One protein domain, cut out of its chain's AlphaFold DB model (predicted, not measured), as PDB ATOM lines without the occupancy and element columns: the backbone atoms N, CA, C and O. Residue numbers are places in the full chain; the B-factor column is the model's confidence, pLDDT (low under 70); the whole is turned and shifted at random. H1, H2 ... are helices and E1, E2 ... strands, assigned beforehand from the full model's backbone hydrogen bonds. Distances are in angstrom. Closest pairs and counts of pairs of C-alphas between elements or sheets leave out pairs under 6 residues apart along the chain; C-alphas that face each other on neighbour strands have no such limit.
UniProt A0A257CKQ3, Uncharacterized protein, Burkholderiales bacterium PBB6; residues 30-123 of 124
ATOM      1  N   ARG A  30      -8.946   3.941 -30.062       98.56
ATOM      2  CA  ARG A  30     -10.275   3.484 -30.481       98.56
ATOM      3  C   ARG A  30     -10.517   3.756 -31.954       98.56
ATOM      4  O   ARG A  30     -10.283   4.860 -32.437       98.56
ATOM      5  N   GLY A  31     -11.075   2.770 -32.642       98.38
ATOM      6  CA  GLY A  31     -11.450   2.887 -34.045       98.38
ATOM      7  C   GLY A  31     -12.502   1.867 -34.451       98.38
ATOM      8  O   GLY A  31     -12.937   1.041 -33.651       98.38
ATOM      9  N   GLU A  32     -12.909   1.936 -35.709       98.62
ATOM     10  CA  GLU A  32     -13.655   0.880 -36.381       98.62
ATOM     11  C   GLU A  32     -12.683   0.064 -37.231       98.62
ATOM     12  O   GLU A  32     -11.939   0.627 -38.037       98.62
ATOM     13  N   LEU A  33     -12.681  -1.253 -37.051       98.44
ATOM     14  CA  LEU A  33     -11.858  -2.166 -37.828       98.44
ATOM     15  C   LEU A  33     -12.760  -3.039 -38.693       98.44
ATOM     16  O   LEU A  33     -13.696  -3.664 -38.191       98.44
ATOM     17  N   GLN A  34     -12.461  -3.095 -39.984       98.44
ATOM     18  CA  GLN A  34     -13.043  -4.052 -40.911       98.44
ATOM     19  C   GLN A  34     -11.968  -5.051 -41.324       98.44
ATOM     20  O   GLN A  34     -10.942  -4.677 -41.895       98.44
ATOM     21  N   PHE A  35     -12.207  -6.323 -41.035       97.56
ATOM     22  CA  PHE A  35     -11.279  -7.393 -41.376       97.56
ATOM     23  C   PHE A  35     -11.421  -7.762 -42.855       97.56
ATOM     24  O   PHE A  35     -12.537  -7.945 -43.348       97.56
ATOM     25  N   GLN A  36     -10.300  -7.882 -43.564       96.44
ATOM     26  CA  GLN A  36     -10.245  -8.370 -44.944       96.44
ATOM     27  C   GLN A  36      -9.496  -9.711 -44.984       96.44
ATOM     28  O   GLN A  36      -9.361 -10.374 -43.954       96.44
ATOM     29  N   ALA A  37      -9.045 -10.138 -46.167       93.69
ATOM     30  CA  ALA A  37      -8.089 -11.236 -46.252       93.69
ATOM     31  C   ALA A  37      -6.838 -10.847 -45.452       93.69
ATOM     32  O   ALA A  37      -6.371  -9.722 -45.556       93.69
ATOM     33  N   GLN A  38      -6.337 -11.727 -44.586       87.06
ATOM     34  CA  GLN A  38      -5.165 -11.381 -43.784       87.06
ATOM     35  C   GLN A  38      -3.921 -11.222 -44.674       87.06
ATOM     36  O   GLN A  38      -3.717 -12.053 -45.562       87.06
ATOM     37  N   PRO A  39      -3.023 -10.266 -44.360       95.62
ATOM     38  CA  PRO A  39      -3.010  -9.396 -43.176       95.62
ATOM     39  C   PRO A  39      -3.728  -8.044 -43.356       95.62
ATOM     40  O   PRO A  39      -3.562  -7.164 -42.506       95.62
ATOM     41  N   GLU A  40      -4.471  -7.840 -44.445       98.00
ATOM     42  CA  GLU A  40      -5.145  -6.577 -44.743       98.00
ATOM     43  C   GLU A  40      -6.365  -6.323 -43.840       98.00
ATOM     44  O   GLU A  40      -7.161  -7.211 -43.519       98.00
ATOM     45  N   VAL A  41      -6.524  -5.064 -43.429       98.31
ATOM     46  CA  VAL A  41      -7.697  -4.556 -42.706       98.31
ATOM     47  C   VAL A  41      -7.991  -3.129 -43.161       98.31
ATOM     48  O   VAL A  41      -7.108  -2.423 -43.646       98.31
ATOM     49  N   LEU A  42      -9.220  -2.664 -42.954       98.50
ATOM     50  CA  LEU A  42      -9.522  -1.237 -43.009       98.50
ATOM     51  C   LEU A  42      -9.679  -0.709 -41.587       98.50
ATOM     52  O   LEU A  42     -10.522  -1.194 -40.834       98.50
ATOM     53  N   LEU A  43      -8.886   0.293 -41.229       98.44
ATOM     54  CA  LEU A  43      -8.982   1.007 -39.963       98.44
ATOM     55  C   LEU A  43      -9.600   2.379 -40.223       98.44
ATOM     56  O   LEU A  43      -9.028   3.199 -40.935       98.44
ATOM     57  N   ASN A  44     -10.788   2.623 -39.666       97.81
ATOM     58  CA  ASN A  44     -11.580   3.831 -39.918       97.81
ATOM     59  C   ASN A  44     -11.780   4.099 -41.427       97.81
ATOM     60  O   ASN A  44     -11.731   5.238 -41.887       97.81
ATOM     61  N   GLY A  45     -11.951   3.027 -42.211       97.56
ATOM     62  CA  GLY A  45     -12.102   3.080 -43.668       97.56
ATOM     63  C   GLY A  45     -10.804   3.287 -44.462       97.56
ATOM     64  O   GLY A  45     -10.858   3.293 -45.686       97.56
ATOM     65  N   GLN A  46      -9.651   3.433 -43.803       97.81
ATOM     66  CA  GLN A  46      -8.344   3.560 -44.451       97.81
ATOM     67  C   GLN A  46      -7.611   2.219 -44.474       97.81
ATOM     68  O   GLN A  46      -7.725   1.434 -43.535       97.81
ATOM     69  N   ALA A  47      -6.839   1.963 -45.531       98.12
ATOM     70  CA  ALA A  47      -6.037   0.749 -45.637       98.12
ATOM     71  C   ALA A  47      -5.009   0.668 -44.495       98.12
ATOM     72  O   ALA A  47      -4.240   1.600 -44.265       98.12
ATOM     73  N   ALA A  48      -5.000  -0.458 -43.791       98.25
ATOM     74  CA  ALA A  48      -4.064  -0.773 -42.723       98.25
ATOM     75  C   ALA A  48      -3.726  -2.271 -42.752       98.25
ATOM     76  O   ALA A  48      -4.274  -3.047 -43.539       98.25
ATOM     77  N   ARG A  49      -2.775  -2.693 -41.918       98.19
ATOM     78  CA  ARG A  49      -2.329  -4.090 -41.854       98.19
ATOM     79  C   ARG A  49      -2.158  -4.539 -40.413       98.19
ATOM     80  O   ARG A  49      -1.733  -3.763 -39.557       98.19
ATOM     81  N   LEU A  50      -2.469  -5.806 -40.168       98.25
ATOM     82  CA  LEU A  50      -2.139  -6.476 -38.917       98.25
ATOM     83  C   LEU A  50      -0.625  -6.724 -38.836       98.25
ATOM     84  O   LEU A  50       0.008  -7.102 -39.823       98.25
ATOM     85  N   ALA A  51      -0.054  -6.530 -37.650       98.31
ATOM     86  CA  ALA A  51       1.339  -6.836 -37.360       98.31
ATOM     87  C   ALA A  51       1.602  -8.355 -37.414       98.31
ATOM     88  O   ALA A  51       0.706  -9.153 -37.103       98.31
ATOM     89  N   PRO A  52       2.836  -8.791 -37.722       95.25
ATOM     90  CA  PRO A  52       3.255 -10.165 -37.468       95.25
ATOM     91  C   PRO A  52       3.042 -10.512 -35.985       95.25
ATOM     92  O   PRO A  52       3.608  -9.875 -35.099       95.25
ATOM     93  N   GLY A  53       2.192 -11.502 -35.701       94.44
ATOM     94  CA  GLY A  53       1.826 -11.873 -34.327       94.44
ATOM     95  C   GLY A  53       0.723 -11.015 -33.693       94.44
ATOM     96  O   GLY A  53       0.588 -11.014 -32.465       94.44
ATOM     97  N   ALA A  54      -0.064 -10.293 -34.499       97.62
ATOM     98  CA  ALA A  54      -1.230  -9.570 -34.012       97.62
ATOM     99  C   ALA A  54      -2.207 -10.493 -33.265       97.62
ATOM    100  O   ALA A  54      -2.460 -11.632 -33.667       97.62
ATOM    101  N   ARG A  55      -2.771  -9.986 -32.168       97.88
ATOM    102  CA  ARG A  55      -3.708 -10.710 -31.303       97.88
ATOM    103  C   ARG A  55      -5.065 -10.041 -31.359       97.88
ATOM    104  O   ARG A  55      -5.180  -8.876 -30.996       97.88
ATOM    105  N   VAL A  56      -6.090 -10.793 -31.743       98.25
ATOM    106  CA  VAL A  56      -7.474 -10.317 -31.731       98.25
ATOM    107  C   VAL A  56      -8.215 -10.993 -30.590       98.25
ATOM    108  O   VAL A  56      -8.214 -12.216 -30.499       98.25
ATOM    109  N   ARG A  57      -8.826 -10.208 -29.705       98.00
ATOM    110  CA  ARG A  57      -9.685 -10.696 -28.625       98.00
ATOM    111  C   ARG A  57     -11.133 -10.325 -28.896       98.00
ATOM    112  O   ARG A  57     -11.422  -9.167 -29.201       98.00
ATOM    113  N   GLY A  58     -12.027 -11.300 -28.771       97.06
ATOM    114  CA  GLY A  58     -13.466 -11.103 -28.908       97.06
ATOM    115  C   GLY A  58     -14.063 -10.283 -27.762       97.06
ATOM    116  O   GLY A  58     -13.374  -9.875 -26.823       97.06
ATOM    117  N   THR A  59     -15.374 -10.060 -27.821       96.06
ATOM    118  CA  THR A  59     -16.162  -9.468 -26.723       96.06
ATOM    119  C   THR A  59     -16.170 -10.349 -25.471       96.06
ATOM    120  O   THR A  59     -16.281  -9.847 -24.355       96.06
ATOM    121  N   ASP A  60     -15.969 -11.650 -25.660       94.06
ATOM    122  CA  ASP A  60     -15.746 -12.674 -24.638       94.06
ATOM    123  C   ASP A  60     -14.324 -12.687 -24.054       94.06
ATOM    124  O   ASP A  60     -14.024 -13.479 -23.163       94.06
ATOM    125  N   ASN A  61     -13.453 -11.796 -24.533       94.88
ATOM    126  CA  ASN A  61     -12.037 -11.708 -24.187       94.88
ATOM    127  C   ASN A  61     -11.189 -12.930 -24.585       94.88
ATOM    128  O   ASN A  61     -10.018 -13.006 -24.203       94.88
ATOM    129  N   LEU A  62     -11.735 -13.859 -25.373       95.31
ATOM    130  CA  LEU A  62     -10.991 -14.998 -25.903       95.31
ATOM    131  C   LEU A  62     -10.232 -14.599 -27.166       95.31
ATOM    132  O   LEU A  62     -10.656 -13.708 -27.907       95.31
ATOM    133  N   LEU A  63      -9.096 -15.255 -27.413       97.25
ATOM    134  CA  LEU A  63      -8.360 -15.066 -28.658       97.25
ATOM    135  C   LEU A  63      -9.178 -15.602 -29.833       97.25
ATOM    136  O   LEU A  63      -9.616 -16.749 -29.831       97.25
ATOM    137  N   GLN A  64      -9.337 -14.757 -30.840       96.06
ATOM    138  CA  GLN A  64     -10.014 -15.058 -32.087       96.06
ATOM    139  C   GLN A  64      -8.975 -15.179 -33.198       96.06
ATOM    140  O   GLN A  64      -8.045 -14.371 -33.298       96.06
ATOM    141  N   LEU A  65      -9.148 -16.174 -34.064       94.44
ATOM    142  CA  LEU A  65      -8.405 -16.225 -35.315       94.44
ATOM    143  C   LEU A  65      -8.948 -15.142 -36.242       94.44
ATOM    144  O   LEU A  65     -10.111 -15.185 -36.634       94.44
ATOM    145  N   ALA A  66      -8.102 -14.182 -36.611       91.75
ATOM    146  CA  ALA A  66      -8.513 -13.062 -37.454       91.75
ATOM    147  C   ALA A  66      -9.081 -13.514 -38.814       91.75
ATOM    148  O   ALA A  66     -10.003 -12.877 -39.315       91.75
ATOM    149  N   GLY A  67      -8.628 -14.647 -39.363       91.75
ATOM    150  CA  GLY A  67      -9.203 -15.239 -40.576       91.75
ATOM    151  C   GLY A  67     -10.701 -15.556 -40.459       91.75
ATOM    152  O   GLY A  67     -11.432 -15.371 -41.430       91.75
ATOM    153  N   ASN A  68     -11.187 -15.912 -39.262       94.38
ATOM    154  CA  ASN A  68     -12.611 -16.170 -39.000       94.38
ATOM    155  C   ASN A  68     -13.450 -14.885 -38.951       94.38
ATOM    156  O   ASN A  68     -14.675 -14.948 -38.962       94.38
ATOM    157  N   LEU A  69     -12.800 -13.723 -38.865       95.56
ATOM    158  CA  LEU A  69     -13.448 -12.418 -38.789       95.56
ATOM    159  C   LEU A  69     -13.500 -11.720 -40.152       95.56
ATOM    160  O   LEU A  69     -14.070 -10.637 -40.241       95.56
ATOM    161  N   THR A  70     -12.932 -12.306 -41.209       96.69
ATOM    162  CA  THR A  70     -12.927 -11.732 -42.565       96.69
ATOM    163  C   THR A  70     -14.330 -11.287 -42.992       96.69
ATOM    164  O   THR A  70     -15.288 -12.052 -42.912       96.69
ATOM    165  N   GLY A  71     -14.462 -10.040 -43.447       95.50
ATOM    166  CA  GLY A  71     -15.735  -9.438 -43.852       95.50
ATOM    167  C   GLY A  71     -16.531  -8.800 -42.709       95.50
ATOM    168  O   GLY A  71     -17.478  -8.058 -42.975       95.50
ATOM    169  N   THR A  72     -16.143  -9.017 -41.451       96.75
ATOM    170  CA  THR A  72     -16.788  -8.379 -40.296       96.75
ATOM    171  C   THR A  72     -16.240  -6.977 -40.042       96.75
ATOM    172  O   THR A  72     -15.105  -6.642 -40.392       96.75
ATOM    173  N   ARG A  73     -17.072  -6.155 -39.400       97.88
ATOM    174  CA  ARG A  73     -16.757  -4.797 -38.962       97.88
ATOM    175  C   ARG A  73     -17.103  -4.663 -37.487       97.88
ATOM    176  O   ARG A  73     -18.193  -5.061 -37.081       97.88
ATOM    177  N   ALA A  74     -16.200  -4.093 -36.699       98.12
ATOM    178  CA  ALA A  74     -16.398  -3.914 -35.267       98.12
ATOM    179  C   ALA A  74     -15.757  -2.619 -34.764       98.12
ATOM    180  O   ALA A  74     -14.719  -2.188 -35.268       98.12
ATOM    181  N   VAL A  75     -16.342  -2.033 -33.718       98.56
ATOM    182  CA  VAL A  75     -15.652  -1.014 -32.920       98.56
ATOM    183  C   VAL A  75     -14.635  -1.729 -32.039       98.56
ATOM    184  O   VAL A  75     -14.973  -2.675 -31.325       98.56
ATOM    185  N   VAL A  76     -13.386  -1.282 -32.100       98.62
ATOM    186  CA  VAL A  76     -12.268  -1.905 -31.401       98.62
ATOM    187  C   VAL A  76     -11.498  -0.881 -30.581       98.62
ATOM    188  O   VAL A  76     -11.399   0.293 -30.952       98.62
ATOM    189  N   ASN A  77     -10.895  -1.355 -29.497       98.69
ATOM    190  CA  ASN A  77      -9.662  -0.755 -29.008       98.69
ATOM    191  C   ASN A  77      -8.487  -1.503 -29.652       98.69
ATOM    192  O   ASN A  77      -8.562  -2.721 -29.834       98.69
ATOM    193  N   TYR A  78      -7.416  -0.802 -30.010       98.69
ATOM    194  CA  TYR A  78      -6.252  -1.397 -30.659       98.69
ATOM    195  C   TYR A  78      -4.941  -0.698 -30.294       98.69
ATOM    196  O   TYR A  78      -4.930   0.488 -29.985       98.69
ATOM    197  N   THR A  79      -3.820  -1.414 -30.360       98.62
ATOM    198  CA  THR A  79      -2.474  -0.825 -30.279       98.62
ATOM    199  C   THR A  79      -1.792  -0.833 -31.642       98.62
ATOM    200  O   THR A  79      -2.107  -1.647 -32.514       98.62
ATOM    201  N   ILE A  80      -0.830   0.073 -31.807       98.00
ATOM    202  CA  ILE A  80       0.056   0.140 -32.966       98.00
ATOM    203  C   ILE A  80       1.466  -0.280 -32.536       98.00
ATOM    204  O   ILE A  80       1.913   0.049 -31.433       98.00
ATOM    205  N   ASP A  81       2.146  -1.062 -33.369       97.00
ATOM    206  CA  ASP A  81       3.551  -1.420 -33.173       97.00
ATOM    207  C   ASP A  81       4.507  -0.309 -33.671       97.00
ATOM    208  O   ASP A  81       4.066   0.669 -34.279       97.00
ATOM    209  N   PRO A  82       5.827  -0.423 -33.440       96.50
ATOM    210  CA  PRO A  82       6.789   0.581 -33.904       96.50
ATOM    211  C   PRO A  82       6.843   0.790 -35.427       96.50
ATOM    212  O   PRO A  82       7.369   1.806 -35.871       96.50
ATOM    213  N   PHE A  83       6.317  -0.142 -36.226       96.88
ATOM    214  CA  PHE A  83       6.273  -0.064 -37.689       96.88
ATOM    215  C   PHE A  83       4.944   0.496 -38.218       96.88
ATOM    216  O   PHE A  83       4.743   0.554 -39.431       96.88
ATOM    217  N   GLY A  84       4.032   0.916 -37.336       96.81
ATOM    218  CA  GLY A  84       2.731   1.453 -37.729       96.81
ATOM    219  C   GLY A  84       1.664   0.384 -37.985       96.81
ATOM    220  O   GLY A  84       0.615   0.700 -38.543       96.81
ATOM    221  N   LEU A  85       1.906  -0.869 -37.595       98.31
ATOM    222  CA  LEU A  85       0.994  -1.990 -37.824       98.31
ATOM    223  C   LEU A  85       0.069  -2.220 -36.624       98.31
ATOM    224  O   LEU A  85       0.449  -2.020 -35.469       98.31
ATOM    225  N   VAL A  86      -1.151  -2.689 -36.885       98.44
ATOM    226  CA  VAL A  86      -2.154  -2.989 -35.849       98.44
ATOM    227  C   VAL A  86      -1.764  -4.269 -35.105       98.44
ATOM    228  O   VAL A  86      -1.693  -5.336 -35.713       98.44
ATOM    229  N   LYS A  87      -1.510  -4.186 -33.792       98.38
ATOM    230  CA  LYS A  87      -0.888  -5.272 -33.012       98.38
ATOM    231  C   LYS A  87      -1.852  -5.997 -32.075       98.38
ATOM    232  O   LYS A  87      -2.154  -7.165 -32.292       98.38
ATOM    233  N   ASP A  88      -2.317  -5.346 -31.016       98.44
ATOM    234  CA  ASP A  88      -3.322  -5.923 -30.119       98.44
ATOM    235  C   ASP A  88      -4.678  -5.317 -30.458       98.44
ATOM    236  O   ASP A  88      -4.782  -4.101 -30.557       98.44
ATOM    237  N   VAL A  89      -5.703  -6.146 -30.638       98.50
ATOM    238  CA  VAL A  89      -7.063  -5.730 -30.998       98.50
ATOM    239  C   VAL A  89      -8.044  -6.342 -30.011       98.50
ATOM    240  O   VAL A  89      -8.012  -7.545 -29.752       98.50
ATOM    241  N   TRP A  90      -8.953  -5.526 -29.490       98.50
ATOM    242  CA  TRP A  90     -10.070  -5.957 -28.660       98.50
ATOM    243  C   TRP A  90     -11.372  -5.503 -29.308       98.50
ATOM    244  O   TRP A  90     -11.622  -4.303 -29.408       98.50
ATOM    245  N   LEU A  91     -12.212  -6.454 -29.719       98.12
ATOM    246  CA  LEU A  91     -13.583  -6.178 -30.148       98.12
ATOM    247  C   LEU A  91     -14.376  -5.724 -28.927       98.12
ATOM    248  O   LEU A  91     -14.438  -6.450 -27.930       98.12
ATOM    249  N   LEU A  92     -14.931  -4.515 -28.983       97.69
ATOM    250  CA  LEU A  92     -15.560  -3.901 -27.822       97.69
ATOM    251  C   LEU A  92     -16.984  -4.396 -27.615       97.69
ATOM    252  O   LEU A  92     -17.756  -4.567 -28.560       97.69
ATOM    253  N   ARG A  93     -17.332  -4.579 -26.345       96.69
ATOM    254  CA  ARG A  93     -18.710  -4.784 -25.913       96.69
ATOM    255  C   ARG A  93     -19.483  -3.457 -25.927       96.69
ATOM    256  O   ARG A  93     -18.863  -2.390 -25.874       96.69
ATOM    257  N   PRO A  94     -20.827  -3.492 -25.939       95.44
ATOM    258  CA  PRO A  94     -21.640  -2.278 -25.901       95.44
ATOM    259  C   PRO A  94     -21.313  -1.348 -24.724       95.44
ATOM    260  O   PRO A  94     -21.201  -0.144 -24.931       95.44
ATOM    261  N   ASP A  95     -21.089  -1.888 -23.521       94.31
ATOM    262  CA  ASP A  95     -20.709  -1.124 -22.324       94.31
ATOM    263  C   ASP A  95     -19.379  -0.377 -22.505       94.31
ATOM    264  O   ASP A  95     -19.263   0.801 -22.171       94.31
ATOM    265  N   GLU A  96     -18.388  -1.020 -23.120       96.12
ATOM    266  CA  GLU A  96     -17.055  -0.443 -23.323       96.12
ATOM    267  C   GLU A  96     -17.052   0.661 -24.390       96.12
ATOM    268  O   GLU A  96     -16.286   1.624 -24.295       96.12
ATOM    269  N   ILE A  97     -17.926   0.559 -25.398       96.94
ATOM    270  CA  ILE A  97     -18.104   1.590 -26.434       96.94
ATOM    271  C   ILE A  97     -18.650   2.892 -25.825       96.94
ATOM    272  O   ILE A  97     -18.330   3.988 -26.307       96.94
ATOM    273  N   LEU A  98     -19.453   2.790 -24.761       95.31
ATOM    274  CA  LEU A  98     -20.029   3.943 -24.067       95.31
ATOM    275  C   LEU A  98     -18.996   4.711 -23.235       95.31
ATOM    276  O   LEU A  98     -19.173   5.914 -23.041       95.31
ATOM    277  N   VAL A  99     -17.896   4.068 -22.822       94.31
ATOM    278  CA  VAL A  99     -16.789   4.735 -22.121       94.31
ATOM    279  C   VAL A  99     -16.150   5.761 -23.052       94.31
ATOM    280  O   VAL A  99     -15.547   5.414 -24.071       94.31
ATOM    281  N   LYS A 100     -16.320   7.040 -22.722       94.44
ATOM    282  CA  LYS A 100     -15.817   8.188 -23.479       94.44
ATOM    283  C   LYS A 100     -15.277   9.238 -22.497       94.44
ATOM    284  O   LYS A 100     -15.852   9.390 -21.424       94.44
ATOM    285  N   PRO A 101     -14.252  10.011 -22.881       96.06
ATOM    286  CA  PRO A 101     -13.542   9.941 -24.155       96.06
ATOM    287  C   PRO A 101     -12.605   8.722 -24.238       96.06
ATOM    288  O   PRO A 101     -12.237   8.130 -23.231       96.06
ATOM    289  N   TRP A 102     -12.242   8.338 -25.461       97.50
ATOM    290  CA  TRP A 102     -11.177   7.371 -25.731       97.50
ATOM    291  C   TRP A 102     -10.364   7.881 -26.924       97.50
ATOM    292  O   TRP A 102     -10.994   8.273 -27.916       97.50
ATOM    293  N   PRO A 103      -9.022   7.943 -26.844       97.81
ATOM    294  CA  PRO A 103      -8.206   8.540 -27.896       97.81
ATOM    295  C   PRO A 103      -8.326   7.732 -29.189       97.81
ATOM    296  O   PRO A 103      -8.291   6.504 -29.174       97.81
ATOM    297  N   ARG A 104      -8.482   8.410 -30.322       97.31
ATOM    298  CA  ARG A 104      -8.519   7.809 -31.665       97.31
ATOM    299  C   ARG A 104      -7.181   7.942 -32.384       97.31
ATOM    300  O   ARG A 104      -6.938   7.251 -33.367       97.31
ATOM    301  N   THR A 105      -6.315   8.818 -31.886       95.94
ATOM    302  CA  THR A 105      -4.976   9.078 -32.419       95.94
ATOM    303  C   THR A 105      -3.918   9.017 -31.322       95.94
ATOM    304  O   THR A 105      -4.203   9.219 -30.140       95.94
ATOM    305  N   THR A 106      -2.668   8.773 -31.713       94.31
ATOM    306  CA  THR A 106      -1.522   8.801 -30.793       94.31
ATOM    307  C   THR A 106      -1.332  10.177 -30.152       94.31
ATOM    308  O   THR A 106      -1.010  10.248 -28.972       94.31
ATOM    309  N   ALA A 107      -1.593  11.260 -30.890       95.31
ATOM    310  CA  ALA A 107      -1.499  12.628 -30.382       95.31
ATOM    311  C   ALA A 107      -2.527  12.922 -29.270       95.31
ATOM    312  O   ALA A 107      -2.203  13.554 -28.265       95.31
ATOM    313  N   GLU A 108      -3.762  12.424 -29.400       96.56
ATOM    314  CA  GLU A 108      -4.756  12.508 -28.320       96.56
ATOM    315  C   GLU A 108      -4.299  11.711 -27.095       96.56
ATOM    316  O   GLU A 108      -4.291  12.241 -25.989       96.56
ATOM    317  N   ALA A 109      -3.842  10.469 -27.286       95.38
ATOM    318  CA  ALA A 109      -3.366   9.630 -26.184       95.38
ATOM    319  C   ALA A 109      -2.164  10.244 -25.436       95.38
ATOM    320  O   ALA A 109      -2.005  10.014 -24.243       95.38
ATOM    321  N   GLN A 110      -1.330  11.031 -26.121       94.69
ATOM    322  CA  GLN A 110      -0.192  11.739 -25.522       94.69
ATOM    323  C   GLN A 110      -0.587  13.013 -24.766       94.69
ATOM    324  O   GLN A 110       0.128  13.418 -23.854       94.69
ATOM    325  N   SER A 111      -1.687  13.663 -25.153       96.25
ATOM    326  CA  SER A 111      -2.142  14.914 -24.530       96.25
ATOM    327  C   SER A 111      -3.134  14.700 -23.389       96.25
ATOM    328  O   SER A 111      -3.351  15.608 -22.593       96.25
ATOM    329  N   TRP A 112      -3.761  13.527 -23.312       96.94
ATOM    330  CA  TRP A 112      -4.777  13.212 -22.311       96.94
ATOM    331  C   TRP A 112      -4.194  12.440 -21.128       96.94
ATOM    332  O   TRP A 112      -3.164  11.777 -21.231       96.94
ATOM    333  N   VAL A 113      -4.895  12.489 -19.996       96.25
ATOM    334  CA  VAL A 113      -4.526  11.749 -18.785       96.25
ATOM    335  C   VAL A 113      -5.326  10.451 -18.717       96.25
ATOM    336  O   VAL A 113      -6.554  10.467 -18.828       96.25
ATOM    337  N   PHE A 114      -4.631   9.329 -18.527       96.69
ATOM    338  CA  PHE A 114      -5.240   8.009 -18.367       96.69
ATOM    339  C   PHE A 114      -5.303   7.599 -16.894       96.69
ATOM    340  O   PHE A 114      -4.274   7.530 -16.222       96.69
ATOM    341  N   ASN A 115      -6.500   7.271 -16.405       95.12
ATOM    342  CA  ASN A 115      -6.692   6.627 -15.108       95.12
ATOM    343  C   ASN A 115      -6.840   5.111 -15.318       95.12
ATOM    344  O   ASN A 115      -7.859   4.646 -15.834       95.12
ATOM    345  N   ALA A 116      -5.819   4.349 -14.921       92.75
ATOM    346  CA  ALA A 116      -5.765   2.905 -15.136       92.75
ATOM    347  C   ALA A 116      -6.778   2.121 -14.283       92.75
ATOM    348  O   ALA A 116      -7.306   1.116 -14.765       92.75
ATOM    349  N   ASP A 117      -7.075   2.596 -13.070       90.94
ATOM    350  CA  ASP A 117      -8.009   1.944 -12.145       90.94
ATOM    351  C   ASP A 117      -9.453   2.095 -12.633       90.94
ATOM    352  O   ASP A 117     -10.221   1.135 -12.643       90.94
ATOM    353  N   ALA A 118      -9.804   3.295 -13.101       91.31
ATOM    354  CA  ALA A 118     -11.137   3.603 -13.613       91.31
ATOM    355  C   ALA A 118     -11.325   3.255 -15.102       91.31
ATOM    356  O   ALA A 118     -12.454   3.269 -15.586       91.31
ATOM    357  N   GLN A 119     -10.246   2.959 -15.841       93.81
ATOM    358  CA  GLN A 119     -10.260   2.767 -17.300       93.81
ATOM    359  C   GLN A 119     -10.869   3.961 -18.060       93.81
ATOM    360  O   GLN A 119     -11.594   3.802 -19.043       93.81
ATOM    361  N   THR A 120     -10.550   5.178 -17.618       94.31
ATOM    362  CA  THR A 120     -11.073   6.427 -18.192       94.31
ATOM    363  C   THR A 120      -9.962   7.346 -18.672       94.31
ATOM    364  O   THR A 120      -8.878   7.388 -18.089       94.31
ATOM    365  N   TRP A 121     -10.277   8.156 -19.680       96.81
ATOM    366  CA  TRP A 121      -9.435   9.256 -20.138       96.81
ATOM    367  C   TRP A 121     -10.053  10.600 -19.766       96.81
ATOM    368  O   TRP A 121     -11.261  10.787 -19.910       96.81
ATOM    369  N   SER A 122      -9.229  11.557 -19.358       96.12
ATOM    370  CA  SER A 122      -9.627  12.956 -19.190       96.12
ATOM    371  C   SER A 122      -8.801  13.853 -20.101       96.12
ATOM    372  O   SER A 122      -7.584  13.696 -20.215       96.12
ATOM    373  N   ARG A 123      -9.480  14.795 -20.758       92.25
ATOM    374  CA  ARG A 123      -8.820  15.849 -21.534       92.25
ATOM    375  C   ARG A 123      -8.194  16.858 -20.559       92.25
ATOM    376  O   ARG A 123      -8.763  17.026 -19.478       92.25
TER     377      ARG A 123
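This is residues 30 to 123 of the 124 residues of an uncharacterized protein of Burkholderiales bacterium PBB6 (UniProt A0A257CKQ3). A small closed barrel of five strands, E1 to E5, makes the main body, and the last stretch of the printed part leaves it to form a small separate piece, helix H3 and the hairpin E6 and E7, beyond one side. The short helix H1 sits outside the barrel, and H2 lies on the way from the barrel to the separate piece. The printed part has 94 residues, with three named helices and seven named strands in the order E1 E2 E3 H1 E4 E5 H2 H3 E6 E7. Round the mixed barrel run E1, E2, E3, E5, E4 and back to E1; E6 and E7 are antiparallel, and the class is mixed, helices and strands. The whole is compact, with a radius of gyration of the C-alphas of 13.2 A and spans of 37 by 28 by 22 A.

Find C-alpha 30 at (-10.275, 3.484, -30.481), where E1, residues 30 to 35, begins and runs 15.4 A. E2 is residues 40 to 43. E3, residues 46 to 57, is the longest strand at 21.3 A and bends by 107 degrees at residue 53. E4, residues 73 to 80, spans 18.5 A and bends by 71 degrees at residue 77; E5, residues 86 to 91, spans 13.2 A. Look for the helices at residues 66 to 69, H1, 94 to 98, H2, and 106 to 111, H3. E6 is residues 113 to 115, and E7, residues 120 to 122, ends at C-alpha 122, (-9.627, 12.956, -19.190).

Begin with the meander E1 E2 E3, each strand the antiparallel neighbour of the one before: N 34 and O 42 are 2.8 A apart, N 43 and O 46 2.8 A. E3 is staggered, pairing with E2 over residues 46 to 49 and, parallel, with E5 over 50 to 57, where N 51 and O 86 are 2.8 A apart. The hairpin E4 and E5 has N 79 and O 88 at 2.9 A. E4 and E1, antiparallel, close the ring, with N 76 and O 31 at 2.8 A. H1 is on the barrel, outside it, at a height over the sheet of 7.6 A and over none of the strands; the closest C-alphas of E1 and H1 are those of Phe 35 and Leu 69, 6.1 A apart. H2 is on the barrel too, the closest C-alphas of E4 and H2 being those of Val 75 and Ile 97, 7.4 A. H3 is not on it, and H3, E6 and E7 are apart from E1 to E5. In the hairpin E6 and E7, N 122 and O 113 are 2.9 A apart. In H2 and H3 every O i to N i+4 pair is within hydrogen-bond range; H1 is too short for one.

The two C-alphas farthest apart, those of Ala 37 and Arg 123, are 36.7 A apart. The printed part has no cut and no long link. Its mean pLDDT is 96.4, and no printed residue is under 70.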